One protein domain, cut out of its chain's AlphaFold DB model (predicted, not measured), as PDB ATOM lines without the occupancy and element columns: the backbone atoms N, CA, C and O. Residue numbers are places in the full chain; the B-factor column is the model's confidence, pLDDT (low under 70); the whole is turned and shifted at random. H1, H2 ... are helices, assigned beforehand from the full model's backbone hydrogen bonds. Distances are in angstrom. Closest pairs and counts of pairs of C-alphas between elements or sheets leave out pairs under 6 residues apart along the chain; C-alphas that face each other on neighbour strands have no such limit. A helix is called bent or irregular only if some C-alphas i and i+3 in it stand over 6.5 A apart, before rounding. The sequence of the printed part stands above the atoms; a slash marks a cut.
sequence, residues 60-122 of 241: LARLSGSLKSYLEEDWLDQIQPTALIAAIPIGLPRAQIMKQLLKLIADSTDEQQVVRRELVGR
ATOM      1  N   LEU A  60      26.059  27.305  10.529       81.00
ATOM      2  CA  LEU A  60      27.197  27.899  11.222       81.00
ATOM      3  C   LEU A  60      26.907  29.346  11.626       81.00
ATOM      4  O   LEU A  60      27.208  29.731  12.756       81.00
ATOM      5  N   ALA A  61      26.297  30.126  10.733       83.62
ATOM      6  CA  ALA A  61      25.943  31.516  10.998       83.62
ATOM      7  C   ALA A  61      24.927  31.616  12.146       83.62
ATOM      8  O   ALA A  61      25.145  32.368  13.098       83.62
ATOM      9  N   ARG A  62      23.870  30.792  12.113       83.56
ATOM     10  CA  ARG A  62      22.841  30.766  13.162       83.56
ATOM     11  C   ARG A  62      23.397  30.338  14.520       83.56
ATOM     12  O   ARG A  62      23.145  31.014  15.512       83.56
ATOM     13  N   LEU A  63      24.167  29.248  14.575       85.69
ATOM     14  CA  LEU A  63      24.765  28.759  15.824       85.69
ATOM     15  C   LEU A  63      25.767  29.756  16.408       85.69
ATOM     16  O   LEU A  63      25.789  29.964  17.619       85.69
ATOM     17  N   SER A  64      26.574  30.390  15.553       86.06
ATOM     18  CA  SER A  64      27.526  31.417  15.985       86.06
ATOM     19  C   SER A  64      26.803  32.640  16.548       86.06
ATOM     20  O   SER A  64      27.237  33.184  17.559       86.06
ATOM     21  N   GLY A  65      25.679  33.035  15.938       86.31
ATOM     22  CA  GLY A  65      24.799  34.081  16.456       86.31
ATOM     23  C   GLY A  65      24.249  33.740  17.841       86.31
ATOM     24  O   GLY A  65      24.450  34.511  18.773       86.31
ATOM     25  N   SER A  66      23.644  32.559  18.005       85.88
ATOM     26  CA  SER A  66      23.108  32.105  19.298       85.88
ATOM     27  C   SER A  66      24.179  31.999  20.383       85.88
ATOM     28  O   SER A  66      23.951  32.411  21.517       85.88
ATOM     29  N   LEU A  67      25.361  31.466  20.052       88.00
ATOM     30  CA  LEU A  67      26.479  31.379  20.992       88.00
ATOM     31  C   LEU A  67      26.965  32.770  21.404       88.00
ATOM     32  O   LEU A  67      27.250  32.994  22.577       88.00
ATOM     33  N   LYS A  68      27.047  33.702  20.451       86.81
ATOM     34  CA  LYS A  68      27.429  35.083  20.728       86.81
ATOM     35  C   LYS A  68      26.419  35.754  21.660       86.81
ATOM     36  O   LYS A  68      26.837  36.274  22.687       86.81
ATOM     37  N   SER A  69      25.122  35.674  21.356       84.25
ATOM     38  CA  SER A  69      24.061  36.209  22.220       84.25
ATOM     39  C   SER A  69      24.107  35.602  23.621       84.25
ATOM     40  O   SER A  69      24.104  36.341  24.598       84.25
ATOM     41  N   TYR A  70      24.266  34.279  23.735       84.19
ATOM     42  CA  TYR A  70      24.423  33.623  25.035       84.19
ATOM     43  C   TYR A  70      25.624  34.175  25.816       84.19
ATOM     44  O   TYR A  70      25.497  34.491  26.992       84.19
ATOM     45  N   LEU A  71      26.793  34.320  25.182       81.75
ATOM     46  CA  LEU A  71      28.003  34.813  25.847       81.75
ATOM     47  C   LEU A  71      27.946  36.307  26.211       81.75
ATOM     48  O   LEU A  71      28.622  36.718  27.157       81.75
ATOM     49  N   GLU A  72      27.194  37.109  25.457       79.25
ATOM     50  CA  GLU A  72      27.068  38.561  25.639       79.25
ATOM     51  C   GLU A  72      25.923  38.964  26.582       79.25
ATOM     52  O   GLU A  72      25.997  40.043  27.165       79.25
ATOM     53  N   GLU A  73      24.912  38.112  26.769       75.44
ATOM     54  CA  GLU A  73      23.724  38.393  27.588       75.44
ATOM     55  C   GLU A  73      23.601  37.366  28.729       75.44
ATOM     56  O   GLU A  73      24.151  37.579  29.813       75.44
ATOM     57  N   ASP A  74      22.979  36.211  28.466       70.44
ATOM     58  CA  ASP A  74      22.620  35.193  29.468       70.44
ATOM     59  C   ASP A  74      23.801  34.744  30.343       70.44
ATOM     60  O   ASP A  74      23.685  34.557  31.555       70.44
ATOM     61  N   TRP A  75      24.965  34.539  29.728       70.06
ATOM     62  CA  TRP A  75      26.167  34.105  30.425       70.06
ATOM     63  C   TRP A  75      26.713  35.208  31.327       70.06
ATOM     64  O   TRP A  75      27.223  34.904  32.402       70.06
ATOM     65  N   LEU A  76      26.606  36.481  30.932       66.31
ATOM     66  CA  LEU A  76      27.002  37.606  31.783       66.31
ATOM     67  C   LEU A  76      26.046  37.772  32.960       66.31
ATOM     68  O   LEU A  76      26.520  37.949  34.086       66.31
ATOM     69  N   ASP A  77      24.745  37.644  32.710       64.44
ATOM     70  CA  ASP A  77      23.697  37.758  33.727       64.44
ATOM     71  C   ASP A  77      23.811  36.643  34.778       64.44
ATOM     72  O   ASP A  77      23.679  36.889  35.976       64.44
ATOM     73  N   GLN A  78      24.224  35.439  34.366       63.16
ATOM     74  CA  GLN A  78      24.518  34.315  35.270       63.16
ATOM     75  C   GLN A  78      25.916  34.379  35.919       63.16
ATOM     76  O   GLN A  78      26.388  33.409  36.528       63.16
ATOM     77  N   ILE A  79      26.614  35.514  35.808       62.53
ATOM     78  CA  ILE A  79      27.950  35.733  36.385       62.53
ATOM     79  C   ILE A  79      28.992  34.775  35.791       62.53
ATOM     80  O   ILE A  79      29.945  34.355  36.447       62.53
ATOM     81  N   GLN A  80      28.835  34.418  34.525       64.69
ATOM     82  CA  GLN A  80      29.789  33.624  33.763       64.69
ATOM     83  C   GLN A  80      30.055  32.248  34.390       64.69
ATOM     84  O   GLN A  80      31.179  31.964  34.820       64.69
ATOM     85  N   PRO A  81      29.037  31.377  34.520       65.31
ATOM     86  CA  PRO A  81      29.274  30.021  34.985       65.31
ATOM     87  C   PRO A  81      30.215  29.294  34.027       65.31
ATOM     88  O   PRO A  81      30.102  29.439  32.813       65.31
ATOM     89  N   THR A  82      31.127  28.474  34.551       71.38
ATOM     90  CA  THR A  82      31.818  27.496  33.703       71.38
ATOM     91  C   THR A  82      30.748  26.631  33.040       71.38
ATOM     92  O   THR A  82      30.009  25.924  33.728       71.38
ATOM     93  N   ALA A  83      30.631  26.738  31.719       76.75
ATOM     94  CA  ALA A  83      29.605  26.075  30.932       76.75
ATOM     95  C   ALA A  83      30.263  25.086  29.969       76.75
ATOM     96  O   ALA A  83      31.222  25.418  29.273       76.75
ATOM     97  N   LEU A  84      29.736  23.863  29.929       80.56
ATOM     98  CA  LEU A  84      30.124  22.861  28.945       80.56
ATOM     99  C   LEU A  84      29.268  23.050  27.691       80.56
ATOM    100  O   LEU A  84      28.045  22.923  27.752       80.56
ATOM    101  N   ILE A  85      29.907  23.288  26.548       84.69
ATOM    102  CA  ILE A  85      29.240  23.211  25.245       84.69
ATOM    103  C   ILE A  85      29.318  21.755  24.778       84.69
ATOM    104  O   ILE A  85      30.410  21.213  24.612       84.69
ATOM    105  N   ALA A  86      28.165  21.114  24.580       86.00
ATOM    106  CA  ALA A  86      28.084  19.709  24.194       86.00
ATOM    107  C   ALA A  86      27.091  19.491  23.046       86.00
ATOM    108  O   ALA A  86      26.009  20.076  23.020       86.00
ATOM    109  N   ALA A  87      27.440  18.594  22.123       86.94
ATOM    110  CA  ALA A  87      26.519  18.104  21.106       86.94
ATOM    111  C   ALA A  87      25.664  16.970  21.694       86.94
ATOM    112  O   ALA A  87      26.187  15.909  22.036       86.94
ATOM    113  N   ILE A  88      24.351  17.194  21.817       88.12
ATOM    114  CA  ILE A  88      23.415  16.217  22.388       88.12
ATOM    115  C   ILE A  88      22.578  15.590  21.261       88.12
ATOM    116  O   ILE A  88      21.727  16.272  20.688       88.12
ATOM    117  N   PRO A  89      22.765  14.299  20.938       85.81
ATOM    118  CA  PRO A  89      21.950  13.623  19.934       85.81
ATOM    119  C   PRO A  89      20.524  13.386  20.457       85.81
ATOM    120  O   PRO A  89      20.310  12.658  21.425       85.81
ATOM    121  N   ILE A  90      19.531  13.967  19.778       83.94
ATOM    122  CA  ILE A  90      18.119  13.980  20.211       83.94
ATOM    123  C   ILE A  90      17.450  12.588  20.090       83.94
ATOM    124  O   ILE A  90      16.433  12.329  20.728       83.94
ATOM    125  N   GLY A  91      18.041  11.658  19.327       84.38
ATOM    126  CA  GLY A  91      17.505  10.307  19.101       84.38
ATOM    127  C   GLY A  91      17.887   9.244  20.139       84.38
ATOM    128  O   GLY A  91      17.408   8.114  20.050       84.38
ATOM    129  N   LEU A  92      18.757   9.555  21.107       89.69
ATOM    130  CA  LEU A  92      19.157   8.583  22.128       89.69
ATOM    131  C   LEU A  92      18.141   8.498  23.279       89.69
ATOM    132  O   LEU A  92      17.503   9.493  23.632       89.69
ATOM    133  N   PRO A  93      18.030   7.336  23.954       93.50
ATOM    134  CA  PRO A  93      17.262   7.234  25.188       93.50
ATOM    135  C   PRO A  93      17.752   8.244  26.232       93.50
ATOM    136  O   PRO A  93      18.953   8.346  26.494       93.50
ATOM    137  N   ARG A  94      16.824   8.938  26.905       90.00
ATOM    138  CA  ARG A  94      17.146   9.965  27.921       90.00
ATOM    139  C   ARG A  94      18.135   9.473  28.983       90.00
ATOM    140  O   ARG A  94      19.050  10.199  29.350       90.00
ATOM    141  N   ALA A  95      17.988   8.227  29.439       90.94
ATOM    142  CA  ALA A  95      18.890   7.626  30.424       90.94
ATOM    143  C   ALA A  95      20.342   7.529  29.920       90.94
ATOM    144  O   ALA A  95      21.284   7.752  30.680       90.94
ATOM    145  N   GLN A  96      20.530   7.235  28.631       91.38
ATOM    146  CA  GLN A  96      21.848   7.164  28.004       91.38
ATOM    147  C   GLN A  96      22.462   8.558  27.839       91.38
ATOM    148  O   GLN A  96      23.640   8.729  28.150       91.38
ATOM    149  N   ILE A  97      21.661   9.550  27.431       91.31
ATOM    150  CA  ILE A  97      22.086  10.957  27.352       91.31
ATOM    151  C   ILE A  97      22.564  11.443  28.725       91.31
ATOM    152  O   ILE A  97      23.682  11.934  28.848       91.31
ATOM    153  N   MET A  98      21.763  11.237  29.776       90.62
ATOM    154  CA  MET A  98      22.119  11.657  31.136       90.62
ATOM    155  C   MET A  98      23.398  10.986  31.637       90.62
ATOM    156  O   MET A  98      24.243  11.650  32.231       90.62
ATOM    157  N   LYS A  99      23.582   9.688  31.365       90.94
ATOM    158  CA  LYS A  99      24.811   8.969  31.730       90.94
ATOM    159  C   LYS A  99      26.050   9.570  31.056       90.94
ATOM    160  O   LYS A  99      27.084   9.701  31.704       90.94
ATOM    161  N   GLN A 100      25.954   9.923  29.773       89.62
ATOM    162  CA  GLN A 100      27.058  10.546  29.035       89.62
ATOM    163  C   GLN A 100      27.335  11.971  29.527       89.62
ATOM    164  O   GLN A 100      28.490  12.313  29.759       89.62
ATOM    165  N   LEU A 101      26.288  12.767  29.761       88.44
ATOM    166  CA  LEU A 101      26.412  14.134  30.266       88.44
ATOM    167  C   LEU A 101      27.077  14.171  31.648       88.44
ATOM    168  O   LEU A 101      28.005  14.944  31.858       88.44
ATOM    169  N   LEU A 102      26.653  13.302  32.572       88.44
ATOM    170  CA  LEU A 102      27.252  13.211  33.909       88.44
ATOM    171  C   LEU A 102      28.738  12.846  33.854       88.44
ATOM    172  O   LEU A 102      29.522  13.387  34.630       88.44
ATOM    173  N   LYS A 103      29.132  11.969  32.924       87.56
ATOM    174  CA  LYS A 103      30.540  11.618  32.712       87.56
ATOM    175  C   LYS A 103      31.348  12.812  32.189       87.56
ATOM    176  O   LYS A 103      32.391  13.112  32.748       87.56
ATOM    177  N   LEU A 104      30.843  13.523  31.178       85.31
ATOM    178  CA  LEU A 104      31.513  14.715  30.637       85.31
ATOM    179  C   LEU A 104      31.676  15.820  31.688       85.31
ATOM    180  O   LEU A 104      32.701  16.496  31.726       85.31
ATOM    181  N   ILE A 105      30.669  16.003  32.546       83.56
ATOM    182  CA  ILE A 105      30.756  16.946  33.664       83.56
ATOM    183  C   ILE A 105      31.854  16.494  34.628       83.56
ATOM    184  O   ILE A 105      32.723  17.292  34.956       83.56
ATOM    185  N   ALA A 106      31.864  15.225  35.043       81.50
ATOM    186  CA  ALA A 106      32.885  14.704  35.952       81.50
ATOM    187  C   ALA A 106      34.311  14.897  35.399       81.50
ATOM    188  O   ALA A 106      35.174  15.386  36.121       81.50
ATOM    189  N   ASP A 107      34.522  14.625  34.109       80.06
ATOM    190  CA  ASP A 107      35.829  14.733  33.445       80.06
ATOM    191  C   ASP A 107      36.309  16.198  33.274       80.06
ATOM    192  O   ASP A 107      37.496  16.446  33.084       80.06
ATOM    193  N   SER A 108      35.405  17.184  33.343       70.50
ATOM    194  CA  SER A 108      35.709  18.622  33.173       70.50
ATOM    195  C   SER A 108      35.853  19.406  34.487       70.50
ATOM    196  O   SER A 108      36.056  20.619  34.466       70.50
ATOM    197  N   THR A 109      35.750  18.736  35.639       62.69
ATOM    198  CA  THR A 109      35.530  19.382  36.945       62.69
ATOM    199  C   THR A 109      36.804  19.680  37.768       62.69
ATOM    200  O   THR A 109      36.715  20.401  38.762       62.69
ATOM    201  N   ASP A 110      37.995  19.224  37.375       56.53
ATOM    202  CA  ASP A 110      39.099  19.073  38.348       56.53
ATOM    203  C   ASP A 110      39.785  20.353  38.880       56.53
ATOM    204  O   ASP A 110      40.341  20.305  39.974       56.53
ATOM    205  N   GLU A 111      39.717  21.520  38.221       51.66
ATOM    206  CA  GLU A 111      40.460  22.714  38.705       51.66
ATOM    207  C   GLU A 111      39.606  23.974  38.930       51.66
ATOM    208  O   GLU A 111      39.832  24.731  39.874       51.66
ATOM    209  N   GLN A 112      38.579  24.214  38.111       47.31
ATOM    210  CA  GLN A 112      37.829  25.481  38.140       47.31
ATOM    211  C   GLN A 112      36.634  25.477  39.108       47.31
ATOM    212  O   GLN A 112      36.175  26.538  39.541       47.31
ATOM    213  N   GLN A 113      36.116  24.301  39.481       49.94
ATOM    214  CA  GLN A 113      34.900  24.198  40.296       49.94
ATOM    215  C   GLN A 113      35.166  24.284  41.811       49.94
ATOM    216  O   GLN A 113      34.280  24.716  42.554       49.94
ATOM    217  N   VAL A 114      36.381  23.943  42.265       47.72
ATOM    218  CA  VAL A 114      36.798  24.031  43.680       47.72
ATOM    219  C   VAL A 114      36.736  25.481  44.168       47.72
ATOM    220  O   VAL A 114      36.077  25.767  45.164       47.72
ATOM    221  N   VAL A 115      37.280  26.418  43.385       48.12
ATOM    222  CA  VAL A 115      37.283  27.856  43.705       48.12
ATOM    223  C   VAL A 115      35.860  28.426  43.804       48.12
ATOM    224  O   VAL A 115      35.579  29.276  44.642       48.12
ATOM    225  N   ARG A 116      34.924  27.952  42.971       48.47
ATOM    226  CA  ARG A 116      33.565  28.519  42.890       48.47
ATOM    227  C   ARG A 116      32.596  27.928  43.918       48.47
ATOM    228  O   ARG A 116      31.765  28.666  44.441       48.47
ATOM    229  N   ARG A 117      32.703  26.636  44.261       47.97
ATOM    230  CA  ARG A 117      31.896  26.032  45.346       47.97
ATOM    231  C   ARG A 117      32.188  26.671  46.704       47.97
ATOM    232  O   ARG A 117      31.263  26.851  47.490       47.97
ATOM    233  N   GLU A 118      33.432  27.078  46.947       48.66
ATOM    234  CA  GLU A 118      33.807  27.824  48.154       48.66
ATOM    235  C   GLU A 118      33.195  29.235  48.202       48.66
ATOM    236  O   GLU A 118      32.865  29.724  49.283       48.66
ATOM    237  N   LEU A 119      32.980  29.871  47.044       49.22
ATOM    238  CA  LEU A 119      32.332  31.186  46.932       49.22
ATOM    239  C   LEU A 119      30.806  31.109  47.095       49.22
ATOM    240  O   LEU A 119      30.209  31.991  47.702       49.22
ATOM    241  N   VAL A 120      30.177  30.042  46.593       49.56
ATOM    242  CA  VAL A 120      28.714  29.835  46.625       49.56
ATOM    243  C   VAL A 120      28.197  29.450  48.024       49.56
ATOM    244  O   VAL A 120      27.017  29.623  48.314       49.56
ATOM    245  N   GLY A 121      29.068  28.962  48.915       47.75
ATOM    246  CA  GLY A 121      28.707  28.543  50.277       47.75
ATOM    247  C   GLY A 121      28.936  29.581  51.381       47.75
ATOM    248  O   GLY A 121      28.568  29.331  52.530       47.75
ATOM    249  N   ARG A 122      29.557  30.731  51.088       51.78
ATOM    250  CA  ARG A 122      29.798  31.768  52.101       51.78
ATOM    251  C   ARG A 122      28.561  32.649  52.246       51.78
ATOM    252  O   ARG A 122      28.060  33.195  51.270       51.78
TER     253      ARG A 122
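Overview. This is residues 60 to 122 of the 241 residues of an uncharacterized protein of Sphingomonas paucimobilis (UniProt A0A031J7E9). Picture an open, Z-like fold in which the first helical arm, H1 with short H2 after it, lies on one side, the long link of residues 78 to 93 folds back through the middle, and H3 runs along the other side, with H4 beyond its end. The helices make no packed core: no two of them touch. The printed part has 63 residues with four named helices, H1, H2, H3 and H4 in that order, and no named strand; the class is all helix. The whole is loose, with a radius of gyration of the C-alphas of 14.6 A, and its outline is only just flat, spanning 41 by 29 by 16 A.

Arrangement. Start with H1, residues 60 to 72, and go on to H2, residues 74 to 77; a tight link of 1 residue joins them. You will find that they meet only through this link and are near each other, with 7 pairs of C-alphas within 10 A. From H2 a long link of 16 residues leads to H3, residues 94 to 107, and H3 is apart from both H1 and H2. A tight link of 4 residues then leads to H4, residues 112 to 120, which is apart from H1, H2 and H3. Look along the backbones: in H1 and H3 every O i to N i+4 pair is within hydrogen-bond range, in H4 3 of 5 are, and H2 is too short for such a pair.

Along the chain. Find C-alpha 60 at (27.197, 27.899, 11.222); from there H1 runs 17.9 A, mostly along z, to C-alpha 72 at (27.068, 38.561, 25.639). H2 goes from Asp 74 to Asp 77, 5.1 A. Next find Arg 94, with its C-alpha at (17.146, 9.965, 27.921), where H3, the longest helix with 14 residues, begins; it runs 20.1 A, mostly along x, to Asp 107. H4 runs 13.2 A from Gln 112 to C-alpha 120 at (28.714, 29.835, 46.625). It is neither bent nor irregular, but only just: C-alphas 112 and 115 are 6.1 A apart.

Size, cuts and confidence. The two C-alphas farthest apart are those of Ala 61 and Arg 122, at 41.3 A. The printed part has no cut, and the link from H2 to H3 is the long one. Residues 60 to 66 of H1 stand free, as do residues 90 to 96, of which 94 to 96 belong to H3, and residues 117 to 122, of which 117 to 120 belong to H4. The mean pLDDT of the printed part is 74.9; look in the B-factor column for values under 70 at residues 76 to 81 and 109 to 122, with a mean of 49 in H4.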